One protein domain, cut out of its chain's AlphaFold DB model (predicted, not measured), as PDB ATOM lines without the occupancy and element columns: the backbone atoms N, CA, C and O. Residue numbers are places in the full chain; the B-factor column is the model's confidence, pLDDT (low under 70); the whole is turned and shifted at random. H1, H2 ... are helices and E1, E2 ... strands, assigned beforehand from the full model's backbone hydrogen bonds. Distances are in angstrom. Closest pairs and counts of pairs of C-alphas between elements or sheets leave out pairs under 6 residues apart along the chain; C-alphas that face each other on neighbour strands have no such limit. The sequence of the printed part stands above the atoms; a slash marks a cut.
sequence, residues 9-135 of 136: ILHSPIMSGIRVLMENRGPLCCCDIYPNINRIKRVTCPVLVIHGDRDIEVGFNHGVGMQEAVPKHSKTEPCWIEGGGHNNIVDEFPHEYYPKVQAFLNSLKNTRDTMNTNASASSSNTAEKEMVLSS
ATOM      1  N   ILE A   9     109.360 132.111 132.074       98.19
ATOM      2  CA  ILE A   9     110.365 132.200 131.010       98.19
ATOM      3  C   ILE A   9     110.101 131.053 130.040       98.19
ATOM      4  O   ILE A   9     110.001 129.898 130.453       98.19
ATOM      5  N   LEU A  10     109.959 131.383 128.762       97.50
ATOM      6  CA  LEU A  10     109.768 130.446 127.667       97.50
ATOM      7  C   LEU A  10     111.034 130.438 126.809       97.50
ATOM      8  O   LEU A  10     111.279 131.394 126.081       97.50
ATOM      9  N   HIS A  11     111.828 129.374 126.912       97.25
ATOM     10  CA  HIS A  11     113.065 129.183 126.150       97.25
ATOM     11  C   HIS A  11     112.785 128.283 124.942       97.25
ATOM     12  O   HIS A  11     112.247 127.192 125.123       97.25
ATOM     13  N   SER A  12     113.080 128.785 123.741       95.44
ATOM     14  CA  SER A  12     112.827 128.150 122.440       95.44
ATOM     15  C   SER A  12     111.441 127.489 122.362       95.44
ATOM     16  O   SER A  12     111.317 126.290 122.097       95.44
ATOM     17  N   PRO A  13     110.359 128.231 122.697       94.62
ATOM     18  CA  PRO A  13     109.046 127.632 122.860       94.62
ATOM     19  C   PRO A  13     108.424 127.216 121.535       94.62
ATOM     20  O   PRO A  13     108.360 127.983 120.581       94.62
ATOM     21  N   ILE A  14     107.781 126.053 121.543       91.50
ATOM     22  CA  ILE A  14     106.906 125.621 120.455       91.50
ATOM     23  C   ILE A  14     105.504 126.225 120.624       91.50
ATOM     24  O   ILE A  14     104.912 126.166 121.708       91.50
ATOM     25  N   MET A  15     104.925 126.763 119.545       86.94
ATOM     26  CA  MET A  15     103.521 127.211 119.549       86.94
ATOM     27  C   MET A  15     102.533 126.047 119.716       86.94
ATOM     28  O   MET A  15     101.480 126.209 120.336       86.94
ATOM     29  N   SER A  16     102.869 124.895 119.133       79.00
ATOM     30  CA  SER A  16     102.042 123.690 119.057       79.00
ATOM     31  C   SER A  16     102.933 122.445 118.996       79.00
ATOM     32  O   SER A  16     103.994 122.489 118.373       79.00
ATOM     33  N   GLY A  17     102.503 121.347 119.624       64.25
ATOM     34  CA  GLY A  17     103.237 120.079 119.694       64.25
ATOM     35  C   GLY A  17     103.164 119.250 118.416       64.25
ATOM     36  O   GLY A  17     104.126 118.585 118.054       64.25
ATOM     37  N   ILE A  18     102.044 119.337 117.694       57.41
ATOM     38  CA  ILE A  18     101.886 118.683 116.384       57.41
ATOM     39  C   ILE A  18     102.651 119.417 115.277       57.41
ATOM     40  O   ILE A  18     103.102 118.791 114.319       57.41
ATOM     41  N   ARG A  19     102.851 120.733 115.417       51.41
ATOM     42  CA  ARG A  19     103.556 121.565 114.425       51.41
ATOM     43  C   ARG A  19     105.052 121.284 114.290       51.41
ATOM     44  O   ARG A  19     105.636 121.769 113.334       51.41
ATOM     45  N   VAL A  20     105.648 120.535 115.217       49.75
ATOM     46  CA  VAL A  20     107.065 120.133 115.160       49.75
ATOM     47  C   VAL A  20     107.249 118.800 114.425       49.75
ATOM     48  O   VAL A  20     108.324 118.523 113.914       49.75
ATOM     49  N   LEU A  21     106.200 117.975 114.323       49.62
ATOM     50  CA  LEU A  21     106.295 116.620 113.763       49.62
ATOM     51  C   LEU A  21     105.729 116.482 112.340       49.62
ATOM     52  O   LEU A  21     105.942 115.451 111.708       49.62
ATOM     53  N   MET A  22     104.986 117.470 111.826       47.84
ATOM     54  CA  MET A  22     104.325 117.372 110.518       47.84
ATOM     55  C   MET A  22     104.413 118.684 109.728       47.84
ATOM     56  O   MET A  22     103.672 119.630 109.990       47.84
ATOM     57  N   GLU A  23     105.272 118.710 108.705       48.50
ATOM     58  CA  GLU A  23     105.357 119.789 107.701       48.50
ATOM     59  C   GLU A  23     104.071 119.928 106.862       48.50
ATOM     60  O   GLU A  23     103.766 121.007 106.352       48.50
ATOM     61  N   ASN A  24     103.260 118.865 106.774       47.22
ATOM     62  CA  ASN A  24     102.040 118.829 105.971       47.22
ATOM     63  C   ASN A  24     100.763 118.970 106.811       47.22
ATOM     64  O   ASN A  24     100.487 118.217 107.745       47.22
ATOM     65  N   ARG A  25      99.952 119.960 106.426       53.25
ATOM     66  CA  ARG A  25      98.700 120.380 107.072       53.25
ATOM     67  C   ARG A  25      97.584 119.336 106.877       53.25
ATOM     68  O   ARG A  25      96.782 119.461 105.959       53.25
ATOM     69  N   GLY A  26      97.535 118.311 107.729       54.50
ATOM     70  CA  GLY A  26      96.454 117.310 107.786       54.50
ATOM     71  C   GLY A  26      95.403 117.566 108.889       54.50
ATOM     72  O   GLY A  26      95.598 118.441 109.734       54.50
ATOM     73  N   PRO A  27      94.296 116.789 108.937       48.78
ATOM     74  CA  PRO A  27      93.125 117.011 109.807       48.78
ATOM     75  C   PRO A  27      93.336 116.700 111.306       48.78
ATOM     76  O   PRO A  27      92.378 116.658 112.072       48.78
ATOM     77  N   LEU A  28      94.577 116.516 111.761       52.50
ATOM     78  CA  LEU A  28      94.919 116.145 113.143       52.50
ATOM     79  C   LEU A  28      94.939 117.339 114.117       52.50
ATOM     80  O   LEU A  28      95.533 117.261 115.189       52.50
ATOM     81  N   CYS A  29      94.280 118.453 113.784       51.72
ATOM     82  CA  CYS A  29      94.220 119.647 114.633       51.72
ATOM     83  C   CYS A  29      93.597 119.388 116.019       51.72
ATOM     84  O   CYS A  29      93.868 120.135 116.959       51.72
ATOM     85  N   CYS A  30      92.808 118.318 116.171       53.06
ATOM     86  CA  CYS A  30      92.257 117.866 117.450       53.06
ATOM     87  C   CYS A  30      93.255 117.087 118.328       53.06
ATOM     88  O   CYS A  30      92.985 116.889 119.510       53.06
ATOM     89  N   CYS A  31      94.405 116.677 117.787       58.16
ATOM     90  CA  CYS A  31      95.412 115.871 118.479       58.16
ATOM     91  C   CYS A  31      96.622 116.693 118.952       58.16
ATOM     92  O   CYS A  31      97.649 116.107 119.289       58.16
ATOM     93  N   ASP A  32      96.551 118.033 118.956       64.00
ATOM     94  CA  ASP A  32      97.669 118.863 119.412       64.00
ATOM     95  C   ASP A  32      97.971 118.575 120.886       64.00
ATOM     96  O   ASP A  32      97.257 119.012 121.789       64.00
ATOM     97  N   ILE A  33      99.042 117.818 121.123       69.19
ATOM     98  CA  ILE A  33      99.473 117.411 122.462       69.19
ATOM     99  C   ILE A  33     100.029 118.592 123.276       69.19
ATOM    100  O   ILE A  33     100.002 118.557 124.510       69.19
ATOM    101  N   TYR A  34     100.435 119.682 122.610       76.25
ATOM    102  CA  TYR A  34     100.931 120.898 123.257       76.25
ATOM    103  C   TYR A  34     100.335 122.162 122.627       76.25
ATOM    104  O   TYR A  34     101.071 122.912 121.995       76.25
ATOM    105  N   PRO A  35      99.041 122.476 122.846       85.25
ATOM    106  CA  PRO A  35      98.386 123.663 122.295       85.25
ATOM    107  C   PRO A  35      98.794 124.924 123.073       85.25
ATOM    108  O   PRO A  35      97.964 125.630 123.658       85.25
ATOM    109  N   ASN A  36     100.097 125.190 123.131       90.62
ATOM    110  CA  ASN A  36     100.706 126.243 123.934       90.62
ATOM    111  C   ASN A  36     100.185 127.618 123.514       90.62
ATOM    112  O   ASN A  36      99.873 128.427 124.381       90.62
ATOM    113  N   ILE A  37      99.947 127.831 122.215       90.00
ATOM    114  CA  ILE A  37      99.353 129.061 121.673       90.00
ATOM    115  C   ILE A  37      97.960 129.380 122.248       90.00
ATOM    116  O   ILE A  37      97.564 130.540 122.354       90.00
ATOM    117  N   ASN A  38      97.205 128.359 122.659       89.88
ATOM    118  CA  ASN A  38      95.911 128.538 123.316       89.88
ATOM    119  C   ASN A  38      96.066 128.663 124.834       89.88
ATOM    120  O   ASN A  38      95.342 129.428 125.470       89.88
ATOM    121  N   ARG A  39      97.022 127.935 125.424       92.56
ATOM    122  CA  ARG A  39      97.289 127.964 126.870       92.56
ATOM    123  C   ARG A  39      97.906 129.290 127.321       92.56
ATOM    124  O   ARG A  39      97.517 129.790 128.375       92.56
ATOM    125  N   ILE A  40      98.795 129.882 126.522       95.44
ATOM    126  CA  ILE A  40      99.508 131.124 126.855       95.44
ATOM    127  C   ILE A  40      98.555 132.306 127.064       95.44
ATOM    128  O   ILE A  40      98.792 133.146 127.924       95.44
ATOM    129  N   LYS A  41      97.403 132.305 126.380       94.50
ATOM    130  CA  LYS A  41      96.347 133.323 126.515       94.50
ATOM    131  C   LYS A  41      95.738 133.402 127.921       94.50
ATOM    132  O   LYS A  41      95.066 134.376 128.238       94.50
ATOM    133  N   ARG A  42      95.932 132.368 128.744       94.12
ATOM    134  CA  ARG A  42      95.407 132.272 130.116       94.12
ATOM    135  C   ARG A  42      96.446 132.630 131.181       94.12
ATOM    136  O   ARG A  42      96.122 132.578 132.364       94.12
ATOM    137  N   VAL A  43      97.686 132.915 130.784       95.19
ATOM    138  CA  VAL A  43      98.744 133.312 131.713       95.19
ATOM    139  C   VAL A  43      98.489 134.740 132.185       95.19
ATOM    140  O   VAL A  43      98.151 135.602 131.384       95.19
ATOM    141  N   THR A  44      98.644 134.959 133.490       94.88
ATOM    142  CA  THR A  44      98.404 136.250 134.155       94.88
ATOM    143  C   THR A  44      99.667 136.851 134.772       94.88
ATOM    144  O   THR A  44      99.621 137.945 135.325       94.88
ATOM    145  N   CYS A  45     100.793 136.134 134.738       95.56
ATOM    146  CA  CYS A  45     102.089 136.637 135.193       95.56
ATOM    147  C   CYS A  45     102.894 137.186 134.005       95.56
ATOM    148  O   CYS A  45     102.606 136.806 132.866       95.56
ATOM    149  N   PRO A  46     103.906 138.039 134.230       97.62
ATOM    150  CA  PRO A  46     104.840 138.441 133.186       97.62
ATOM    151  C   PRO A  46     105.506 137.234 132.510       97.62
ATOM    152  O   PRO A  46     105.842 136.247 133.171       97.62
ATOM    153  N   VAL A  47     105.692 137.322 131.196       98.44
ATOM    154  CA  VAL A  47     106.266 136.278 130.344       98.44
ATOM    155  C   VAL A  47     107.434 136.849 129.558       98.44
ATOM    156  O   VAL A  47     107.265 137.836 128.838       98.44
ATOM    157  N   LEU A  48     108.595 136.208 129.666       98.56
ATOM    158  CA  LEU A  48     109.763 136.441 128.819       98.56
ATOM    159  C   LEU A  48     109.884 135.300 127.808       98.56
ATOM    160  O   LEU A  48     109.939 134.136 128.201       98.56
ATOM    161  N   VAL A  49     109.955 135.631 126.520       98.50
ATOM    162  CA  VAL A  49     110.256 134.675 125.447       98.50
ATOM    163  C   VAL A  49     111.719 134.832 125.047       98.50
ATOM    164  O   VAL A  49     112.163 135.949 124.799       98.50
ATOM    165  N   ILE A  50     112.455 133.723 124.996       98.44
ATOM    166  CA  ILE A  50     113.849 133.645 124.552       98.44
ATOM    167  C   ILE A  50     113.912 132.676 123.379       98.44
ATOM    168  O   ILE A  50     113.380 131.570 123.485       98.44
ATOM    169  N   HIS A  51     114.527 133.082 122.273       98.38
ATOM    170  CA  HIS A  51     114.630 132.245 121.080       98.38
ATOM    171  C   HIS A  51     115.834 132.641 120.224       98.38
ATOM    172  O   HIS A  51     116.101 133.830 120.050       98.38
ATOM    173  N   GLY A  52     116.527 131.651 119.666       97.81
ATOM    174  CA  GLY A  52     117.551 131.859 118.647       97.81
ATOM    175  C   GLY A  52     116.930 132.081 117.268       97.81
ATOM    176  O   GLY A  52     115.914 131.464 116.945       97.81
ATOM    177  N   ASP A  53     117.491 132.974 116.460       96.81
ATOM    178  CA  ASP A  53     116.966 133.278 115.119       96.81
ATOM    179  C   ASP A  53     117.387 132.262 114.036       96.81
ATOM    180  O   ASP A  53     116.808 132.249 112.947       96.81
ATOM    181  N   ARG A  54     118.338 131.370 114.348       96.44
ATOM    182  CA  ARG A  54     118.823 130.271 113.494       96.44
ATOM    183  C   ARG A  54     118.462 128.883 114.023       96.44
ATOM    184  O   ARG A  54     119.081 127.895 113.639       96.44
ATOM    185  N   ASP A  55     117.468 128.801 114.898       94.25
ATOM    186  CA  ASP A  55     116.921 127.541 115.396       94.25
ATOM    187  C   ASP A  55     116.276 126.745 114.244       94.25
ATOM    188  O   ASP A  55     115.323 127.211 113.608       94.25
ATOM    189  N   ILE A  56     116.835 125.568 113.938       90.06
ATOM    190  CA  ILE A  56     116.373 124.695 112.846       90.06
ATOM    191  C   ILE A  56     115.426 123.603 113.353       90.06
ATOM    192  O   ILE A  56     114.657 123.043 112.575       90.06
ATOM    193  N   GLU A  57     115.474 123.300 114.648       89.06
ATOM    194  CA  GLU A  57     114.651 122.299 115.313       89.06
ATOM    195  C   GLU A  57     113.254 122.852 115.618       89.06
ATOM    196  O   GLU A  57     112.236 122.184 115.425       89.06
ATOM    197  N   VAL A  58     113.201 124.106 116.061       90.00
ATOM    198  CA  VAL A  58     111.998 124.881 116.340       90.00
ATOM    199  C   VAL A  58     112.166 126.227 115.653       90.00
ATOM    200  O   VAL A  58     112.699 127.159 116.227       90.00
ATOM    201  N   GLY A  59     111.703 126.349 114.409       91.38
ATOM    202  CA  GLY A  59     111.894 127.574 113.626       91.38
ATOM    203  C   GLY A  59     111.526 128.862 114.380       91.38
ATOM    204  O   GLY A  59     110.553 128.905 115.136       91.38
ATOM    205  N   PHE A  60     112.263 129.948 114.122       94.56
ATOM    206  CA  PHE A  60     112.107 131.248 114.800       94.56
ATOM    207  C   PHE A  60     110.665 131.799 114.814       94.56
ATOM    208  O   PHE A  60     110.240 132.483 115.750       94.56
ATOM    209  N   ASN A  61     109.856 131.448 113.810       93.12
ATOM    210  CA  ASN A  61     108.432 131.781 113.752       93.12
ATOM    211  C   ASN A  61     107.631 131.258 114.960       93.12
ATOM    212  O   ASN A  61     106.608 131.852 115.306       93.12
ATOM    213  N   HIS A  62     108.069 130.176 115.609       93.81
ATOM    214  CA  HIS A  62     107.468 129.678 116.843       93.81
ATOM    215  C   HIS A  62     107.673 130.652 118.008       93.81
ATOM    216  O   HIS A  62     106.703 130.971 118.701       93.81
ATOM    217  N   GLY A  63     108.885 131.189 118.168       95.44
ATOM    218  CA  GLY A  63     109.180 132.245 119.136       95.44
ATOM    219  C   GLY A  63     108.354 133.507 118.893       95.44
ATOM    220  O   GLY A  63     107.677 133.985 119.809       95.44
ATOM    221  N   VAL A  64     108.340 134.001 117.652       96.56
ATOM    222  CA  VAL A  64     107.579 135.203 117.264       96.56
ATOM    223  C   VAL A  64     106.085 135.022 117.527       96.56
ATOM    224  O   VAL A  64     105.480 135.823 118.242       96.56
ATOM    225  N   GLY A  65     105.483 133.938 117.031       95.56
ATOM    226  CA  GLY A  65     104.053 133.696 117.218       95.56
ATOM    227  C   GLY A  65     103.672 133.447 118.682       95.56
ATOM    228  O   GLY A  65     102.597 133.865 119.122       95.56
ATOM    229  N   MET A  66     104.561 132.838 119.480       96.06
ATOM    230  CA  MET A  66     104.365 132.732 120.929       96.06
ATOM    231  C   MET A  66     104.328 134.117 121.575       96.06
ATOM    232  O   MET A  66     103.382 134.424 122.300       96.06
ATOM    233  N   GLN A  67     105.311 134.970 121.277       97.69
ATOM    234  CA  GLN A  67     105.399 136.330 121.806       97.69
ATOM    235  C   GLN A  67     104.186 137.183 121.413       97.69
ATOM    236  O   GLN A  67     103.671 137.962 122.220       97.69
ATOM    237  N   GLU A  68     103.673 137.035 120.194       96.94
ATOM    238  CA  GLU A  68     102.451 137.705 119.746       96.94
ATOM    239  C   GLU A  68     101.222 137.261 120.546       96.94
ATOM    240  O   GLU A  68     100.432 138.112 120.971       96.94
ATOM    241  N   ALA A  69     101.102 135.962 120.826       96.50
ATOM    242  CA  ALA A  69      99.973 135.380 121.545       96.50
ATOM    243  C   ALA A  69      99.967 135.639 123.060       96.50
ATOM    244  O   ALA A  69      98.913 135.483 123.689       96.50
ATOM    245  N   VAL A  70     101.096 136.038 123.657       97.81
ATOM    246  CA  VAL A  70     101.140 136.449 125.069       97.81
ATOM    247  C   VAL A  70     100.157 137.613 125.305       97.81
ATOM    248  O   VAL A  70     100.190 138.605 124.563       97.81
ATOM    249  N   PRO A  71      99.288 137.548 126.337       97.56
ATOM    250  CA  PRO A  71      98.392 138.648 126.684       97.56
ATOM    251  C   PRO A  71      99.151 139.953 126.930       97.56
ATOM    252  O   PRO A  71     100.192 139.952 127.577       97.56
ATOM    253  N   LYS A  72      98.605 141.089 126.479       96.94
ATOM    254  CA  LYS A  72      99.275 142.401 126.584       96.94
ATOM    255  C   LYS A  72      99.757 142.733 128.004       96.94
ATOM    256  O   LYS A  72     100.860 143.236 128.151       96.94
ATOM    257  N   HIS A  73      98.967 142.413 129.031       95.19
ATOM    258  CA  HIS A  73      99.308 142.672 130.440       95.19
ATOM    259  C   HIS A  73     100.435 141.779 130.988       95.19
ATOM    260  O   HIS A  73     101.034 142.097 132.008       95.19
ATOM    261  N   SER A  74     100.704 140.661 130.319       97.00
ATOM    262  CA  SER A  74     101.735 139.686 130.671       97.00
ATOM    263  C   SER A  74     102.961 139.780 129.765       97.00
ATOM    264  O   SER A  74     103.951 139.097 130.008       97.00
ATOM    265  N   LYS A  75     102.913 140.581 128.700       97.25
ATOM    266  CA  LYS A  75     103.945 140.613 127.667       97.25
ATOM    267  C   LYS A  75     105.140 141.441 128.121       97.25
ATOM    268  O   LYS A  75     104.977 142.599 128.495       97.25
ATOM    269  N   THR A  76     106.332 140.856 128.053       97.56
ATOM    270  CA  THR A  76     107.599 141.575 128.250       97.56
ATOM    271  C   THR A  76     108.418 141.590 126.966       97.56
ATOM    272  O   THR A  76     108.078 140.894 126.008       97.56
ATOM    273  N   GLU A  77     109.469 142.408 126.931       97.44
ATOM    274  CA  GLU A  77     110.359 142.497 125.775       97.44
ATOM    275  C   GLU A  77     111.075 141.155 125.543       97.44
ATOM    276  O   GLU A  77     111.774 140.688 126.453       97.44
ATOM    277  N   PRO A  78     110.939 140.531 124.359       97.75
ATOM    278  CA  PRO A  78     111.532 139.228 124.092       97.75
ATOM    279  C   PRO A  78     113.064 139.305 124.011       97.75
ATOM    280  O   PRO A  78     113.666 140.381 123.974       97.75
ATOM    281  N   CYS A  79     113.699 138.139 124.015       98.00
ATOM    282  CA  CYS A  79     115.131 137.952 123.825       98.00
ATOM    283  C   CYS A  79     115.361 137.149 122.549       98.00
ATOM    284  O   CYS A  79     115.237 135.923 122.553       98.00
ATOM    285  N   TRP A  80     115.673 137.846 121.465       98.12
ATOM    286  CA  TRP A  80     116.100 137.213 120.225       98.12
ATOM    287  C   TRP A  80     117.620 137.161 120.223       98.12
ATOM    288  O   TRP A  80     118.250 138.200 120.393       98.12
ATOM    289  N   ILE A  81     118.171 135.956 120.109       97.56
ATOM    290  CA  ILE A  81     119.615 135.712 120.115       97.56
ATOM    291  C   ILE A  81     120.057 135.563 118.663       97.56
ATOM    292  O   ILE A  81     119.675 134.592 118.002       97.56
ATOM    293  N   GLU A  82     120.816 136.537 118.166       97.19
ATOM    294  CA  GLU A  82     121.297 136.542 116.783       97.19
ATOM    295  C   GLU A  82     122.358 135.452 116.587       97.19
ATOM    296  O   GLU A  82     123.343 135.376 117.313       97.19
ATOM    297  N   GLY A  83     122.157 134.577 115.605       96.06
ATOM    298  CA  GLY A  83     123.003 133.407 115.378       96.06
ATOM    299  C   GLY A  83     122.688 132.207 116.278       96.06
ATOM    300  O   GLY A  83     123.260 131.139 116.057       96.06
ATOM    301  N   GLY A  84     121.778 132.344 117.247       96.50
ATOM    302  CA  GLY A  84     121.404 131.273 118.171       96.50
ATOM    303  C   GLY A  84     120.589 130.166 117.496       96.50
ATOM    304  O   GLY A  84     119.627 130.443 116.780       96.50
ATOM    305  N   GLY A  85     120.951 128.911 117.755       94.06
ATOM    306  CA  GLY A  85     120.174 127.710 117.432       94.06
ATOM    307  C   GLY A  85     119.340 127.224 118.627       94.06
ATOM    308  O   GLY A  85     119.184 127.939 119.614       94.06
ATOM    309  N   HIS A  86     118.809 125.997 118.577       92.38
ATOM    310  CA  HIS A  86     117.972 125.475 119.669       92.38
ATOM    311  C   HIS A  86     118.760 125.154 120.945       92.38
ATOM    312  O   HIS A  86     118.317 125.430 122.058       92.38
ATOM    313  N   ASN A  87     119.935 124.540 120.776       92.12
ATOM    314  CA  ASN A  87     120.664 123.852 121.844       92.12
ATOM    315  C   ASN A  87     121.954 124.559 122.281       92.12
ATOM    316  O   ASN A  87     122.669 124.028 123.121       92.12
ATOM    317  N   ASN A  88     122.270 125.730 121.723       94.19
ATOM    318  CA  ASN A  88     123.533 126.432 121.976       94.19
ATOM    319  C   ASN A  88     123.368 127.806 122.646       94.19
ATOM    320  O   ASN A  88     124.365 128.424 122.999       94.19
ATOM    321  N   ILE A  89     122.140 128.297 122.855       94.62
ATOM    322  CA  ILE A  89     121.888 129.661 123.361       94.62
ATOM    323  C   ILE A  89     122.635 129.946 124.671       94.62
ATOM    324  O   ILE A  89     123.243 131.001 124.826       94.62
ATOM    325  N   VAL A  90     122.594 129.019 125.629       94.06
ATOM    326  CA  VAL A  90     123.188 129.241 126.961       94.06
ATOM    327  C   VAL A  90     124.709 129.111 126.933       94.06
ATOM    328  O   VAL A  90     125.389 129.829 127.668       94.06
ATOM    329  N   ASP A  91     125.227 128.223 126.088       94.75
ATOM    330  CA  ASP A  91     126.647 127.882 126.040       94.75
ATOM    331  C   ASP A  91     127.441 128.855 125.154       94.75
ATOM    332  O   ASP A  91     128.528 129.288 125.532       94.75
ATOM    333  N   GLU A  92     126.886 129.245 124.004       96.94
ATOM    334  CA  GLU A  92     127.549 130.106 123.014       96.94
ATOM    335  C   GLU A  92     127.170 131.589 123.149       96.94
ATOM    336  O   GLU A  92     127.985 132.453 122.823       96.94
ATOM    337  N   PHE A  93     125.989 131.909 123.696       97.12
ATOM    338  CA  PHE A  93     125.495 133.292 123.835       97.12
ATOM    339  C   PHE A  93     125.210 133.712 125.295       97.12
ATOM    340  O   PHE A  93     124.204 134.380 125.576       97.12
ATOM    341  N   PRO A  94     126.092 133.401 126.268       96.69
ATOM    342  CA  PRO A  94     125.848 133.719 127.676       96.69
ATOM    343  C   PRO A  94     125.742 135.233 127.929       96.69
ATOM    344  O   PRO A  94     125.013 135.667 128.825       96.69
ATOM    345  N   HIS A  95     126.442 136.044 127.130       96.25
ATOM    346  CA  HIS A  95     126.462 137.504 127.246       96.25
ATOM    347  C   HIS A  95     125.141 138.172 126.857       96.25
ATOM    348  O   HIS A  95     124.862 139.271 127.326       96.25
ATOM    349  N   GLU A  96     124.312 137.512 126.055       95.12
ATOM    350  CA  GLU A  96     122.972 137.992 125.711       95.12
ATOM    351  C   GLU A  96     121.920 137.365 126.633       95.12
ATOM    352  O   GLU A  96     121.028 138.052 127.142       95.12
ATOM    353  N   TYR A  97     122.067 136.070 126.926       96.69
ATOM    354  CA  TYR A  97     121.106 135.298 127.708       96.69
ATOM    355  C   TYR A  97     121.011 135.751 129.174       96.69
ATOM    356  O   TYR A  97     119.934 136.128 129.654       96.69
ATOM    357  N   TYR A  98     122.127 135.723 129.916       97.50
ATOM    358  CA  TYR A  98     122.100 135.940 131.366       97.50
ATOM    359  C   TYR A  98     121.668 137.355 131.764       97.50
ATOM    360  O   TYR A  98     120.821 137.466 132.659       97.50
ATOM    361  N   PRO A  99     122.151 138.439 131.120       97.75
ATOM    362  CA  PRO A  99     121.704 139.786 131.464       97.75
ATOM    363  C   PRO A  99     120.201 139.977 131.265       97.75
ATOM    364  O   PRO A  99     119.547 140.610 132.096       97.75
ATOM    365  N   LYS A 100     119.619 139.380 130.216       97.50
ATOM    366  CA  LYS A 100     118.176 139.459 129.971       97.50
ATOM    367  C   LYS A 100     117.373 138.724 131.042       97.50
ATOM    368  O   LYS A 100     116.408 139.280 131.571       97.50
ATOM    369  N   VAL A 101     117.784 137.505 131.399       97.88
ATOM    370  CA  VAL A 101     117.146 136.737 132.479       97.88
ATOM    371  C   VAL A 101     117.254 137.492 133.802       97.88
ATOM    372  O   VAL A 101     116.260 137.633 134.514       97.88
ATOM    373  N   GLN A 102     118.424 138.045 134.120       98.00
ATOM    374  CA  GLN A 102     118.628 138.824 135.338       98.00
ATOM    375  C   GLN A 102     117.748 140.081 135.370       98.00
ATOM    376  O   GLN A 102     117.111 140.354 136.390       98.00
ATOM    377  N   ALA A 103     117.661 140.822 134.262       97.62
ATOM    378  CA  ALA A 103     116.794 141.992 134.146       97.62
ATOM    379  C   ALA A 103     115.317 141.629 134.362       97.62
ATOM    380  O   ALA A 103     114.608 142.324 135.094       97.62
ATOM    381  N   PHE A 104     114.867 140.507 133.796       98.00
ATOM    382  CA  PHE A 104     113.517 139.996 134.015       98.00
ATOM    383  C   PHE A 104     113.282 139.618 135.482       98.00
ATOM    384  O   PHE A 104     112.317 140.071 136.085       98.00
ATOM    385  N   LEU A 105     114.188 138.868 136.113       97.31
ATOM    386  CA  LEU A 105     114.049 138.507 137.528       97.31
ATOM    387  C   LEU A 105     114.020 139.739 138.448       97.31
ATOM    388  O   LEU A 105     113.264 139.767 139.421       97.31
ATOM    389  N   ASN A 106     114.810 140.767 138.140       96.88
ATOM    390  CA  ASN A 106     114.818 142.016 138.898       96.88
ATOM    391  C   ASN A 106     113.506 142.800 138.737       96.88
ATOM    392  O   ASN A 106     112.989 143.320 139.725       96.88
ATOM    393  N   SER A 107     112.910 142.835 137.539       95.44
ATOM    394  CA  SER A 107     111.618 143.506 137.329       95.44
ATOM    395  C   SER A 107     110.479 142.847 138.124       95.44
ATOM    396  O   SER A 107     109.604 143.538 138.657       95.44
ATOM    397  N   LEU A 108     110.530 141.520 138.292       94.69
ATOM    398  CA  LEU A 108     109.576 140.775 139.118       94.69
ATOM    399  C   LEU A 108     109.713 141.101 140.611       94.69
ATOM    400  O   LEU A 108     108.697 141.244 141.297       94.69
ATOM    401  N   LYS A 109     110.948 141.235 141.118       92.38
ATOM    402  CA  LYS A 109     111.208 141.638 142.513       92.38
ATOM    403  C   LYS A 109     110.652 143.032 142.788       92.38
ATOM    404  O   LYS A 109     109.834 143.186 143.687       92.38
ATOM    405  N   ASN A 110     110.976 143.997 141.928       88.12
ATOM    406  CA  ASN A 110     110.517 145.380 142.070       88.12
ATOM    407  C   ASN A 110     108.983 145.486 142.060       88.12
ATOM    408  O   ASN A 110     108.397 146.245 142.834       88.12
ATOM    409  N   THR A 111     108.320 144.690 141.215       84.62
ATOM    410  CA  THR A 111     106.851 144.628 141.156       84.62
ATOM    411  C   THR A 111     106.267 144.095 142.465       84.62
ATOM    412  O   THR A 111     105.317 144.667 142.999       84.62
ATOM    413  N   ARG A 112     106.852 143.022 143.012       83.12
ATOM    414  CA  ARG A 112     106.435 142.437 144.293       83.12
ATOM    415  C   ARG A 112     106.631 143.417 145.450       83.12
ATOM    416  O   ARG A 112     105.734 143.554 146.277       83.12
ATOM    417  N   ASP A 113     107.767 144.102 145.491       81.50
ATOM    418  CA  ASP A 113     108.083 145.055 146.555       81.50
ATOM    419  C   ASP A 113     107.130 146.253 146.518       81.50
ATOM    420  O   ASP A 113     106.575 146.620 147.551       81.50
ATOM    421  N   THR A 114     106.825 146.772 145.324       80.00
ATOM    422  CA  THR A 114     105.823 147.837 145.131       80.00
ATOM    423  C   THR A 114     104.422 147.414 145.594       80.00
ATOM    424  O   THR A 114     103.690 148.197 146.196       80.00
ATOM    425  N   MET A 115     104.020 146.164 145.337       77.50
ATOM    426  CA  MET A 115     102.734 145.651 145.825       77.50
ATOM    427  C   MET A 115     102.702 145.539 147.357       77.50
ATOM    428  O   MET A 115     101.686 145.863 147.971       77.50
ATOM    429  N   ASN A 116     103.809 145.127 147.981       76.88
ATOM    430  CA  ASN A 116     103.903 144.987 149.434       76.88
ATOM    431  C   ASN A 116     103.923 146.344 150.160       76.88
ATOM    432  O   ASN A 116     103.275 146.489 151.199       76.88
ATOM    433  N   THR A 117     104.624 147.349 149.625       79.25
ATOM    434  CA  THR A 117     104.640 148.704 150.203       79.25
ATOM    435  C   THR A 117     103.263 149.360 150.121       79.25
ATOM    436  O   THR A 117     102.779 149.889 151.122       79.25
ATOM    437  N   ASN A 118     102.576 149.243 148.980       72.56
ATOM    438  CA  ASN A 118     101.235 149.802 148.794       72.56
ATOM    439  C   ASN A 118     100.175 149.135 149.688       72.56
ATOM    440  O   ASN A 118      99.299 149.824 150.205       72.56
ATOM    441  N   ALA A 119     100.260 147.819 149.914       71.19
ATOM    442  CA  ALA A 119      99.370 147.107 150.839       71.19
ATOM    443  C   ALA A 119      99.598 147.502 152.312       71.19
ATOM    444  O   ALA A 119      98.662 147.545 153.113       71.19
ATOM    445  N   SER A 120     100.843 147.824 152.670       70.62
ATOM    446  CA  SER A 120     101.194 148.294 154.014       70.62
ATOM    447  C   SER A 120     100.696 149.727 154.252       70.62
ATOM    448  O   SER A 120     100.142 150.016 155.308       70.62
ATOM    449  N   ALA A 121     100.805 150.600 153.242       64.19
ATOM    450  CA  ALA A 121     100.351 151.992 153.300       64.19
ATOM    451  C   ALA A 121      98.814 152.154 153.272       64.19
ATOM    452  O   ALA A 121      98.267 153.070 153.889       64.19
ATOM    453  N   SER A 122      98.085 151.266 152.583       59.88
ATOM    454  CA  SER A 122      96.614 151.264 152.614       59.88
ATOM    455  C   SER A 122      96.063 150.801 153.968       59.88
ATOM    456  O   SER A 122      95.037 151.308 154.426       59.88
ATOM    457  N   SER A 123      96.773 149.894 154.643       59.75
ATOM    458  CA  SER A 123      96.412 149.406 155.979       59.75
ATOM    459  C   SER A 123      96.576 150.494 157.051       59.75
ATOM    460  O   SER A 123      95.714 150.630 157.917       59.75
ATOM    461  N   SER A 124      97.614 151.336 156.956       58.94
ATOM    462  CA  SER A 124      97.815 152.474 157.867       58.94
ATOM    463  C   SER A 124      96.801 153.608 157.658       58.94
ATOM    464  O   SER A 124      96.279 154.138 158.635       58.94
ATOM    465  N   ASN A 125      96.425 153.919 156.410       58.31
ATOM    466  CA  ASN A 125      95.416 154.956 156.123       58.31
ATOM    467  C   ASN A 125      93.988 154.571 156.550       58.31
ATOM    468  O   ASN A 125      93.142 155.445 156.747       58.31
ATOM    469  N   THR A 126      93.691 153.274 156.665       56.81
ATOM    470  CA  THR A 126      92.370 152.801 157.112       56.81
ATOM    471  C   THR A 126      92.255 152.881 158.639       56.81
ATOM    472  O   THR A 126      91.226 153.320 159.147       56.81
ATOM    473  N   ALA A 127      93.338 152.572 159.364       55.72
ATOM    474  CA  ALA A 127      93.398 152.687 160.823       55.72
ATOM    475  C   ALA A 127      93.277 154.143 161.319       55.72
ATOM    476  O   ALA A 127      92.580 154.403 162.299       55.72
ATOM    477  N   GLU A 128      93.885 155.112 160.623       55.41
ATOM    478  CA  GLU A 128      93.748 156.535 160.980       55.41
ATOM    479  C   GLU A 128      92.321 157.069 160.762       55.41
ATOM    480  O   GLU A 128      91.843 157.883 161.552       55.41
ATOM    481  N   LYS A 129      91.597 156.586 159.742       54.31
ATOM    482  CA  LYS A 129      90.204 156.999 159.496       54.31
ATOM    483  C   LYS A 129      89.221 156.463 160.537       54.31
ATOM    484  O   LYS A 129      88.308 157.197 160.910       54.31
ATOM    485  N   GLU A 130      89.397 155.237 161.029       55.81
ATOM    486  CA  GLU A 130      88.515 154.679 162.068       55.81
ATOM    487  C   GLU A 130      88.716 155.345 163.438       55.81
ATOM    488  O   GLU A 130      87.747 155.535 164.175       55.81
ATOM    489  N   MET A 131      89.933 155.799 163.760       53.84
ATOM    490  CA  MET A 131      90.192 156.501 165.023       53.84
ATOM    491  C   MET A 131      89.495 157.873 165.086       53.84
ATOM    492  O   MET A 131      88.930 158.229 166.122       53.84
ATOM    493  N   VAL A 132      89.456 158.613 163.969       55.84
ATOM    494  CA  VAL A 132      88.829 159.949 163.890       55.84
ATOM    495  C   VAL A 132      87.297 159.879 163.970       55.84
ATOM    496  O   VAL A 132      86.677 160.750 164.576       55.84
ATOM    497  N   LEU A 133      86.677 158.824 163.432       53.16
ATOM    498  CA  LEU A 133      85.218 158.633 163.454       53.16
ATOM    499  C   LEU A 133      84.668 158.153 164.810       53.16
ATOM    500  O   LEU A 133      83.474 158.285 165.048       53.16
ATOM    501  N   SER A 134      85.514 157.632 165.707       54.75
ATOM    502  CA  SER A 134      85.113 157.245 167.075       54.75
ATOM    503  C   SER A 134      85.186 158.387 168.100       54.75
ATOM    504  O   SER A 134      84.772 158.214 169.244       54.75
ATOM    505  N   SER A 135      85.718 159.544 167.692       54.19
ATOM    506  CA  SER A 135      85.922 160.720 168.552       54.19
ATOM    507  C   SER A 135      84.919 161.856 168.284       54.19
ATOM    508  O   SER A 135      85.156 162.981 168.721       54.19
TER     509      SER A 135
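Overview. This is residues 9 to 135 of the 136 residues of the protein "Hypothetical protein" of Aplanochytrium stocchinoi (UniProt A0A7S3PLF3). A small three-stranded parallel sheet sits between two helices, H3 over one face and the first turns of the long helix H5 over the other, and H5 then runs on out of this body as one long straight arm. On the far side from that arm, a loop with the short H1 reaches away from the body, where residues 21 to 27 stick out, while H2 packs on H3. The printed part has 127 residues, in the order E1, H1, H2, E2, H3, E3, H4, H5; the sheet's order is E1, E2, E3, and the class is mostly helix. The whole is only just extended, close to loose, with a radius of gyration of the C-alphas of 21.1 A, and it is flat, spanning 77 by 40 by 17 A.

Along the chain. Find C-alpha 9 at (110.365, 132.200, 131.010), where E1, residues 9 to 11, begins. Go on to H1 at residues 28 to 31 and H2 at residues 36 to 42. E2, residues 47 to 52, is 16.8 A long and starts at C-alpha 47, (106.266, 136.278, 130.344). Next come H3, residues 60 to 69, 14.5 A long, E3, residues 79 to 81, and H4, residues 89 to 92. H5, residues 94 to 133, runs 59.6 A to C-alpha 133 at (85.218, 158.633, 163.454).

Arrangement. Start at E2, the inner strand. It is parallel to E1, with N 10 and O 48 2.8 A apart, and parallel to E3, with N 51 and O 79 2.9 A apart, both within hydrogen-bond range. The pairing is staggered: residues 48 to 50 pair with E1, residues 50 to 52 with E3. E1, H1 H2, E2 and E2, H3, E3 are strand-helix-strand units, parallel neighbour strands with helices between, each with a right-handed crossover. H3 is over E2 at a height over the sheet of 9.1 A; the closest C-alphas are those of His 51 and Gly 63, 5.8 A. H5 is on the opposite face, over E2 and E3, at a height of 10.1 A, which gives three layers, helices on both faces of a sheet; the C-alphas of Ile 81 and Glu 96, the closest of E3 and H5, are 6.9 A apart. Both helices run along the strands. H2 touches H3 at a shallow tilt of 23 degrees, the same way, closest at the C-alphas of Ile 37 and Met 66, 6.3 A. H4 only grazes the sheet and is close to but not clearly touching H5, with the C-alphas of Val 90 and Tyr 97 6.4 A apart. H1 is not on the sheet and is apart from H2. Every O i to N i+4 pair is within hydrogen-bond range in H3, against 33 of 36 in H5 and 1 of 3 in H2, where 2 of 4 O i to N i+3 pairs are within range; H1 and H4, with 4 residues each, are too short for any O i to N i+4 pair.

Size, cuts and confidence. Look to Asn 24 and Ser 135 for the two C-alphas farthest apart, 77.0 A. Residues 109 to 135, of which 109 to 133 belong to H5, stand free. The printed part has no cut, and its long link is E1 to H1, 16 residues. Confidence is under 70 at residues 17 to 33 and 121 to 135; the mean pLDDT of the printed part is 83.6.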